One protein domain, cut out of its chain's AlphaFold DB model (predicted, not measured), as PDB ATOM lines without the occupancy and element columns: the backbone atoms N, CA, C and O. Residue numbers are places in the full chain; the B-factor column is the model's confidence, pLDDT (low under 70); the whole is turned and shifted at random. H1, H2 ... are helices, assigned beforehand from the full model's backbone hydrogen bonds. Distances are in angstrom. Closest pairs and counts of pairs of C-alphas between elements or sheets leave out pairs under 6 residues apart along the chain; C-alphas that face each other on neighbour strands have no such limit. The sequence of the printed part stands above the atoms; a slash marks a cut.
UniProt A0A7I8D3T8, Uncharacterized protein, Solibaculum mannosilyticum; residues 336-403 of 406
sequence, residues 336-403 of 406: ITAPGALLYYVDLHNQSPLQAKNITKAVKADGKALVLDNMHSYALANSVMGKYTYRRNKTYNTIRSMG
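What this domain is: This is residues 336 to 403 of the 406 residues of an uncharacterized protein of Solibaculum mannosilyticum (UniProt A0A7I8D3T8). Three helices, H1, H3 and H4, make a triangular bundle; H2 packs on H1 and H3, crossing H3. The printed part has 68 residues with four named helices, H1 to H4 in order, and no named strand: all helix. It is compact, radius of gyration of the C-alphas 10.6 A, spanning 28 by 24 by 17 A.

How they stand to each other: Start with H1, residues 339 to 351, and H2, residues 353 to 365, a hairpin; their closest C-alphas, 349 and 356, are 5.1 A apart. H3, residues 372 to 381, and H4, residues 385 to 401, form another, at a shallow tilt of 17 degrees; C-alphas 380 and 386 come closest, 4.1 A. Every O i to N i+4 pair is within hydrogen-bond range in H1, H2 and H3, and 10 of 13 in H4.

Where its parts are: Find C-alpha 339 at (194.961, 259.680, 271.990), where H1 begins, 19.0 A long; H2 measures 18.4 A, H3 14.4 A. H4 runs 22.0 A to C-alpha 401 at (183.270, 253.402, 270.732), with a kink of 53 degrees near residue 392.

The domain as a whole: The printed part has no cut, no long link and no residue under pLDDT 70.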
ATOM      1  N   ILE A 336     201.077 264.875 267.163       98.44
ATOM      2  CA  ILE A 336     199.778 264.299 267.522       98.44
ATOM      3  C   ILE A 336     199.809 263.952 269.013       98.44
ATOM      4  O   ILE A 336     200.566 263.076 269.431       98.44
ATOM      5  N   THR A 337     198.992 264.641 269.808       96.44
ATOM      6  CA  THR A 337     198.889 264.437 271.264       96.44
ATOM      7  C   THR A 337     197.542 263.864 271.697       96.44
ATOM      8  O   THR A 337     197.470 263.230 272.745       96.44
ATOM      9  N   ALA A 338     196.483 264.045 270.900       97.62
ATOM     10  CA  ALA A 338     195.168 263.480 271.187       97.62
ATOM     11  C   ALA A 338     195.195 261.944 271.014       97.62
ATOM     12  O   ALA A 338     195.503 261.479 269.911       97.62
ATOM     13  N   PRO A 339     194.854 261.142 272.048       97.00
ATOM     14  CA  PRO A 339     194.961 259.680 271.990       97.00
ATOM     15  C   PRO A 339     194.174 259.048 270.835       97.00
ATOM     16  O   PRO A 339     194.721 258.236 270.094       97.00
ATOM     17  N   GLY A 340     192.927 259.484 270.608       98.00
ATOM     18  CA  GLY A 340     192.103 258.987 269.500       98.00
ATOM     19  C   GLY A 340     192.707 259.284 268.123       98.00
ATOM     20  O   GLY A 340     192.770 258.406 267.264       98.00
ATOM     21  N   ALA A 341     193.230 260.497 267.926       98.44
ATOM     22  CA  ALA A 341     193.916 260.872 266.689       98.44
ATOM     23  C   ALA A 341     195.197 260.058 266.468       98.44
ATOM     24  O   ALA A 341     195.513 259.698 265.333       98.44
ATOM     25  N   LEU A 342     195.927 259.752 267.546       98.56
ATOM     26  CA  LEU A 342     197.147 258.955 267.490       98.56
ATOM     27  C   LEU A 342     196.849 257.489 267.144       98.56
ATOM     28  O   LEU A 342     197.516 256.948 266.267       98.56
ATOM     29  N   LEU A 343     195.811 256.883 267.730       98.31
ATOM     30  CA  LEU A 343     195.336 255.545 267.342       98.31
ATOM     31  C   LEU A 343     194.940 255.497 265.857       98.31
ATOM     32  O   LEU A 343     195.326 254.583 265.130       98.31
ATOM     33  N   TYR A 344     194.226 256.519 265.374       98.38
ATOM     34  CA  TYR A 344     193.823 256.604 263.968       98.38
ATOM     35  C   TYR A 344     195.024 256.780 263.025       98.38
ATOM     36  O   TYR A 344     195.089 256.164 261.960       98.38
ATOM     37  N   TYR A 345     196.001 257.599 263.427       98.69
ATOM     38  CA  TYR A 345     197.259 257.765 262.701       98.69
ATOM     39  C   TYR A 345     198.035 256.454 262.590       98.69
ATOM     40  O   TYR A 345     198.579 256.167 261.528       98.69
ATOM     41  N   VAL A 346     198.080 255.658 263.656       98.19
ATOM     42  CA  VAL A 346     198.795 254.379 263.681       98.19
ATOM     43  C   VAL A 346     198.231 253.398 262.642       98.19
ATOM     44  O   VAL A 346     199.009 252.811 261.892       98.19
ATOM     45  N   ASP A 347     196.906 253.305 262.489       97.69
ATOM     46  CA  ASP A 347     196.285 252.494 261.424       97.69
ATOM     47  C   ASP A 347     196.560 253.047 260.010       97.69
ATOM     48  O   ASP A 347     196.837 252.280 259.087       97.69
ATOM     49  N   LEU A 348     196.541 254.374 259.819       98.19
ATOM     50  CA  LEU A 348     196.957 254.986 258.546       98.19
ATOM     51  C   LEU A 348     198.421 254.669 258.218       98.19
ATOM     52  O   LEU A 348     198.752 254.405 257.063       98.19
ATOM     53  N   HIS A 349     199.292 254.734 259.224       97.88
ATOM     54  CA  HIS A 349     200.725 254.522 259.079       97.88
ATOM     55  C   HIS A 349     201.041 253.071 258.732       97.88
ATOM     56  O   HIS A 349     201.904 252.846 257.888       97.88
ATOM     57  N   ASN A 350     200.317 252.111 259.317       95.25
ATOM     58  CA  ASN A 350     200.419 250.700 258.949       95.25
ATOM     59  C   ASN A 350     200.147 250.494 257.451       95.25
ATOM     60  O   ASN A 350     200.902 249.819 256.763       95.25
ATOM     61  N   GLN A 351     199.103 251.144 256.924       93.38
ATOM     62  CA  GLN A 351     198.730 251.015 255.515       93.38
ATOM     63  C   GLN A 351     199.657 251.800 254.565       93.38
ATOM     64  O   GLN A 351     199.985 251.336 253.475       93.38
ATOM     65  N   SER A 352     200.056 253.022 254.929       95.69
ATOM     66  CA  SER A 352     201.072 253.789 254.201       95.69
ATOM     67  C   SER A 352     201.665 254.887 255.088       95.69
ATOM     68  O   SER A 352     201.026 255.932 255.290       95.69
ATOM     69  N   PRO A 353     202.929 254.739 255.522       96.69
ATOM     70  CA  PRO A 353     203.623 255.757 256.309       96.69
ATOM     71  C   PRO A 353     203.639 257.133 255.627       96.69
ATOM     72  O   PRO A 353     203.461 258.173 256.268       96.69
ATOM     73  N   LEU A 354     203.805 257.148 254.298       97.69
ATOM     74  CA  LEU A 354     203.838 258.377 253.507       97.69
ATOM     75  C   LEU A 354     202.493 259.110 253.543       97.69
ATOM     76  O   LEU A 354     202.459 260.319 253.777       97.69
ATOM     77  N   GLN A 355     201.385 258.398 253.322       98.44
ATOM     78  CA  GLN A 355     200.071 259.041 253.291       98.44
ATOM     79  C   GLN A 355     199.615 259.470 254.683       98.44
ATOM     80  O   GLN A 355     199.071 260.564 254.805       98.44
ATOM     81  N   ALA A 356     199.915 258.692 255.729       98.56
ATOM     82  CA  ALA A 356     199.670 259.101 257.112       98.56
ATOM     83  C   ALA A 356     200.331 260.456 257.413       98.56
ATOM     84  O   ALA A 356     199.674 261.389 257.874       98.56
ATOM     85  N   LYS A 357     201.609 260.616 257.044       98.50
ATOM     86  CA  LYS A 357     202.342 261.882 257.189       98.50
ATOM     87  C   LYS A 357     201.736 263.021 256.366       98.50
ATOM     88  O   LYS A 357     201.660 264.147 256.859       98.50
ATOM     89  N   ASN A 358     201.330 262.760 255.123       98.56
ATOM     90  CA  ASN A 358     200.730 263.777 254.255       98.56
ATOM     91  C   ASN A 358     199.380 264.265 254.793       98.56
ATOM     92  O   ASN A 358     199.140 265.470 254.802       98.56
ATOM     93  N   ILE A 359     198.544 263.357 255.301       98.75
ATOM     94  CA  ILE A 359     197.266 263.684 255.947       98.75
ATOM     95  C   ILE A 359     197.508 264.573 257.170       98.75
ATOM     96  O   ILE A 359     196.953 265.666 257.244       98.75
ATOM     97  N   THR A 360     198.408 264.173 258.076       98.69
ATOM     98  CA  THR A 360     198.753 264.971 259.267       98.69
ATOM     99  C   THR A 360     199.240 266.375 258.896       98.69
ATOM    100  O   THR A 360     198.877 267.359 259.541       98.69
ATOM    101  N   LYS A 361     200.056 266.500 257.842       98.44
ATOM    102  CA  LYS A 361     200.532 267.801 257.352       98.44
ATOM    103  C   LYS A 361     199.415 268.657 256.766       98.44
ATOM    104  O   LYS A 361     199.428 269.857 257.006       98.44
ATOM    105  N   ALA A 362     198.480 268.067 256.026       98.56
ATOM    106  CA  ALA A 362     197.351 268.793 255.451       98.56
ATOM    107  C   ALA A 362     196.440 269.370 256.548       98.56
ATOM    108  O   ALA A 362     196.137 270.558 256.515       98.56
ATOM    109  N   VAL A 363     196.124 268.579 257.584       98.62
ATOM    110  CA  VAL A 363     195.364 269.059 258.757       98.62
ATOM    111  C   VAL A 363     196.053 270.274 259.393       98.62
ATOM    112  O   VAL A 363     195.411 271.286 259.672       98.62
ATOM    113  N   LYS A 364     197.380 270.211 259.573       98.12
ATOM    114  CA  LYS A 364     198.163 271.331 260.119       98.12
ATOM    115  C   LYS A 364     198.220 272.547 259.199       98.12
ATOM    116  O   LYS A 364     198.164 273.667 259.698       98.12
ATOM    117  N   ALA A 365     198.385 272.339 257.893       98.00
ATOM    118  CA  ALA A 365     198.481 273.419 256.912       98.00
ATOM    119  C   ALA A 365     197.208 274.277 256.900       98.00
ATOM    120  O   ALA A 365     197.296 275.494 256.771       98.00
ATOM    121  N   ASP A 366     196.059 273.654 257.159       98.31
ATOM    122  CA  ASP A 366     194.762 274.326 257.262       98.31
ATOM    123  C   ASP A 366     194.476 274.888 258.671       98.31
ATOM    124  O   ASP A 366     193.354 275.302 258.976       98.31
ATOM    125  N   GLY A 367     195.474 274.884 259.565       97.44
ATOM    126  CA  GLY A 367     195.365 275.408 260.928       97.44
ATOM    127  C   GLY A 367     194.419 274.612 261.832       97.44
ATOM    128  O   GLY A 367     193.950 275.134 262.844       97.44
ATOM    129  N   LYS A 368     194.096 273.363 261.476       98.00
ATOM    130  CA  LYS A 368     193.188 272.505 262.244       98.00
ATOM    131  C   LYS A 368     193.945 271.719 263.313       98.00
ATOM    132  O   LYS A 368     195.110 271.355 263.155       98.00
ATOM    133  N   ALA A 369     193.258 271.432 264.417       97.50
ATOM    134  CA  ALA A 369     193.807 270.607 265.485       97.50
ATOM    135  C   ALA A 369     193.950 269.144 265.030       97.50
ATOM    136  O   ALA A 369     193.086 268.621 264.323       97.50
ATOM    137  N   LEU A 370     195.017 268.475 265.477       98.19
ATOM    138  CA  LEU A 370     195.272 267.051 265.237       98.19
ATOM    139  C   LEU A 370     194.429 266.175 266.170       98.19
ATOM    140  O   LEU A 370     194.942 265.516 267.072       98.19
ATOM    141  N   VAL A 371     193.124 266.224 265.944       98.12
ATOM    142  CA  VAL A 371     192.093 265.482 266.672       98.12
ATOM    143  C   VAL A 371     191.460 264.444 265.732       98.12
ATOM    144  O   VAL A 371     191.613 264.548 264.508       98.12
ATOM    145  N   LEU A 372     190.826 263.410 266.286       98.44
ATOM    146  CA  LEU A 372     190.294 262.258 265.552       98.44
ATOM    147  C   LEU A 372     189.393 262.676 264.381       98.44
ATOM    148  O   LEU A 372     189.602 262.198 263.265       98.44
ATOM    149  N   ASP A 373     188.446 263.589 264.607       98.25
ATOM    150  CA  ASP A 373     187.478 264.011 263.582       98.25
ATOM    151  C   ASP A 373     188.162 264.651 262.360       98.25
ATOM    152  O   ASP A 373     187.861 264.320 261.208       98.25
ATOM    153  N   ASN A 374     189.142 265.528 262.598       98.44
ATOM    154  CA  ASN A 374     189.894 266.172 261.520       98.44
ATOM    155  C   ASN A 374     190.772 265.154 260.784       98.44
ATOM    156  O   ASN A 374     190.767 265.106 259.556       98.44
ATOM    157  N   MET A 375     191.492 264.298 261.514       98.50
ATOM    158  CA  MET A 375     192.322 263.254 260.905       98.50
ATOM    159  C   MET A 375     191.493 262.309 260.025       98.50
ATOM    160  O   MET A 375     191.928 261.936 258.932       98.50
ATOM    161  N   HIS A 376     190.285 261.955 260.468       98.62
ATOM    162  CA  HIS A 376     189.363 261.118 259.715       98.62
ATOM    163  C   HIS A 376     188.873 261.792 258.428       98.62
ATOM    164  O   HIS A 376     189.020 261.213 257.349       98.62
ATOM    165  N   SER A 377     188.378 263.029 258.520       98.50
ATOM    166  CA  SER A 377     187.896 263.796 257.362       98.50
ATOM    167  C   SER A 377     188.975 263.954 256.281       98.50
ATOM    168  O   SER A 377     188.748 263.652 255.106       98.50
ATOM    169  N   TYR A 378     190.202 264.310 256.672       98.69
ATOM    170  CA  TYR A 378     191.312 264.465 255.724       98.69
ATOM    171  C   TYR A 378     191.790 263.126 255.151       98.69
ATOM    172  O   TYR A 378     192.242 263.072 254.006       98.69
ATOM    173  N   ALA A 379     191.674 262.031 255.905       98.62
ATOM    174  CA  ALA A 379     191.954 260.701 255.381       98.62
ATOM    175  C   ALA A 379     190.936 260.263 254.318       98.62
ATOM    176  O   ALA A 379     191.337 259.641 253.336       98.62
ATOM    177  N   LEU A 380     189.653 260.607 254.480       98.69
ATOM    178  CA  LEU A 380     188.617 260.358 253.470       98.69
ATOM    179  C   LEU A 380     188.824 261.201 252.203       98.69
ATOM    180  O   LEU A 380     188.597 260.708 251.102       98.69
ATOM    181  N   ALA A 381     189.292 262.442 252.350       98.19
ATOM    182  CA  ALA A 381     189.584 263.330 251.225       98.19
ATOM    183  C   ALA A 381     190.911 263.008 250.500       98.19
ATOM    184  O   ALA A 381     191.140 263.469 249.382       98.19
ATOM    185  N   ASN A 382     191.808 262.233 251.114       98.38
ATOM    186  CA  ASN A 382     193.093 261.872 250.517       98.38
ATOM    187  C   ASN A 382     192.908 260.946 249.300       98.38
ATOM    188  O   ASN A 382     192.199 259.946 249.363       98.38
ATOM    189  N   SER A 383     193.614 261.219 248.201       97.12
ATOM    190  CA  SER A 383     193.442 260.499 246.928       97.12
ATOM    191  C   SER A 383     193.849 259.019 246.953       97.12
ATOM    192  O   SER A 383     193.444 258.258 246.072       97.12
ATOM    193  N   VAL A 384     194.647 258.594 247.935       97.31
ATOM    194  CA  VAL A 384     195.083 257.201 248.110       97.31
ATOM    195  C   VAL A 384     194.284 256.534 249.222       97.31
ATOM    196  O   VAL A 384     193.637 255.517 248.988       97.31
ATOM    197  N   MET A 385     194.290 257.121 250.420       97.25
ATOM    198  CA  MET A 385     193.625 256.572 251.605       97.25
ATOM    199  C   MET A 385     192.101 256.649 251.529       97.25
ATOM    200  O   MET A 385     191.423 255.746 252.017       97.25
ATOM    201  N   GLY A 386     191.560 257.666 250.858       97.19
ATOM    202  CA  GLY A 386     190.124 257.851 250.666       97.19
ATOM    203  C   GLY A 386     189.470 256.728 249.861       97.19
ATOM    204  O   GLY A 386     188.292 256.445 250.062       97.19
ATOM    205  N   LYS A 387     190.248 256.001 249.039       97.56
ATOM    206  CA  LYS A 387     189.784 254.799 248.319       97.56
ATOM    207  C   LYS A 387     189.381 253.659 249.261       97.56
ATOM    208  O   LYS A 387     188.612 252.791 248.869       97.56
ATOM    209  N   TYR A 388     189.870 253.669 250.503       96.81
ATOM    210  CA  TYR A 388     189.582 252.664 251.528       96.81
ATOM    211  C   TYR A 388     188.543 253.170 252.535       96.81
ATOM    212  O   TYR A 388     188.712 253.018 253.747       96.81
ATOM    213  N   THR A 389     187.457 253.778 252.043       97.50
ATOM    214  CA  THR A 389     186.411 254.425 252.859       97.50
ATOM    215  C   THR A 389     185.885 253.525 253.977       97.50
ATOM    216  O   THR A 389     185.758 253.969 255.114       97.50
ATOM    217  N   TYR A 390     185.645 252.240 253.689       97.25
ATOM    218  CA  TYR A 390     185.181 251.279 254.692       97.25
ATOM    219  C   TYR A 390     186.156 251.152 255.870       97.25
ATOM    220  O   TYR A 390     185.740 251.297 257.018       97.25
ATOM    221  N   ARG A 391     187.459 250.960 255.600       97.12
ATOM    222  CA  ARG A 391     188.495 250.870 256.642       97.12
ATOM    223  C   ARG A 391     188.573 252.165 257.447       97.12
ATOM    224  O   ARG A 391     188.570 252.118 258.670       97.12
ATOM    225  N   ARG A 392     188.575 253.322 256.775       98.00
ATOM    226  CA  ARG A 392     188.621 254.635 257.442       98.00
ATOM    227  C   ARG A 392     187.437 254.830 258.399       98.00
ATOM    228  O   ARG A 392     187.646 255.211 259.547       98.00
ATOM    229  N   ASN A 393     186.220 254.516 257.953       98.12
ATOM    230  CA  ASN A 393     185.009 254.625 258.772       98.12
ATOM    231  C   ASN A 393     184.996 253.609 259.920       98.12
ATOM    232  O   ASN A 393     184.649 253.958 261.044       98.12
ATOM    233  N   LYS A 394     185.405 252.362 259.658       97.56
ATOM    234  CA  LYS A 394     185.503 251.314 260.678       97.56
ATOM    235  C   LYS A 394     186.477 251.715 261.786       97.56
ATOM    236  O   LYS A 394     186.075 251.744 262.943       97.56
ATOM    237  N   THR A 395     187.706 252.101 261.437       97.62
ATOM    238  CA  THR A 395     188.723 252.567 262.394       97.62
ATOM    239  C   THR A 395     188.209 253.748 263.222       97.62
ATOM    240  O   THR A 395     188.315 253.730 264.445       97.62
ATOM    241  N   TYR A 396     187.607 254.753 262.574       98.19
ATOM    242  CA  TYR A 396     187.038 255.919 263.257       98.19
ATOM    243  C   TYR A 396     185.951 255.528 264.271       98.19
ATOM    244  O   TYR A 396     186.027 255.906 265.440       98.19
ATOM    245  N   ASN A 397     184.975 254.719 263.849       97.25
ATOM    246  CA  ASN A 397     183.864 254.294 264.701       97.25
ATOM    247  C   ASN A 397     184.330 253.420 265.872       97.25
ATOM    248  O   ASN A 397     183.856 253.604 266.992       97.25
ATOM    249  N   THR A 398     185.286 252.516 265.640       96.69
ATOM    250  CA  THR A 398     185.897 251.700 266.697       96.69
ATOM    251  C   THR A 398     186.556 252.588 267.750       96.69
ATOM    252  O   THR A 398     186.246 252.460 268.932       96.69
ATOM    253  N   ILE A 399     187.389 253.549 267.341       97.44
ATOM    254  CA  ILE A 399     188.055 254.475 268.270       97.44
ATOM    255  C   ILE A 399     187.030 255.306 269.057       97.44
ATOM    256  O   ILE A 399     187.163 255.469 270.270       97.44
ATOM    257  N   ARG A 400     185.960 255.777 268.407       96.50
ATOM    258  CA  ARG A 400     184.878 256.489 269.103       96.50
ATOM    259  C   ARG A 400     184.144 255.623 270.120       96.50
ATOM    260  O   ARG A 400     183.811 256.120 271.193       96.50
ATOM    261  N   SER A 401     183.916 254.347 269.810       95.12
ATOM    262  CA  SER A 401     183.270 253.402 270.732       95.12
ATOM    263  C   SER A 401     184.094 253.141 272.000       95.12
ATOM    264  O   SER A 401     183.525 252.830 273.040       95.12
ATOM    265  N   MET A 402     185.413 253.359 271.940       93.50
ATOM    266  CA  MET A 402     186.327 253.294 273.088       93.50
ATOM    267  C   MET A 402     186.311 254.573 273.950       93.50
ATOM    268  O   MET A 402     187.041 254.657 274.931       93.50
ATOM    269  N   GLY A 403     185.500 255.579 273.598       93.25
ATOM    270  CA  GLY A 403     185.351 256.825 274.359       93.25
ATOM    271  C   GLY A 403     186.240 257.982 273.890       93.25
ATOM    272  O   GLY A 403     186.194 259.060 274.480       93.25
TER     273      GLY A 403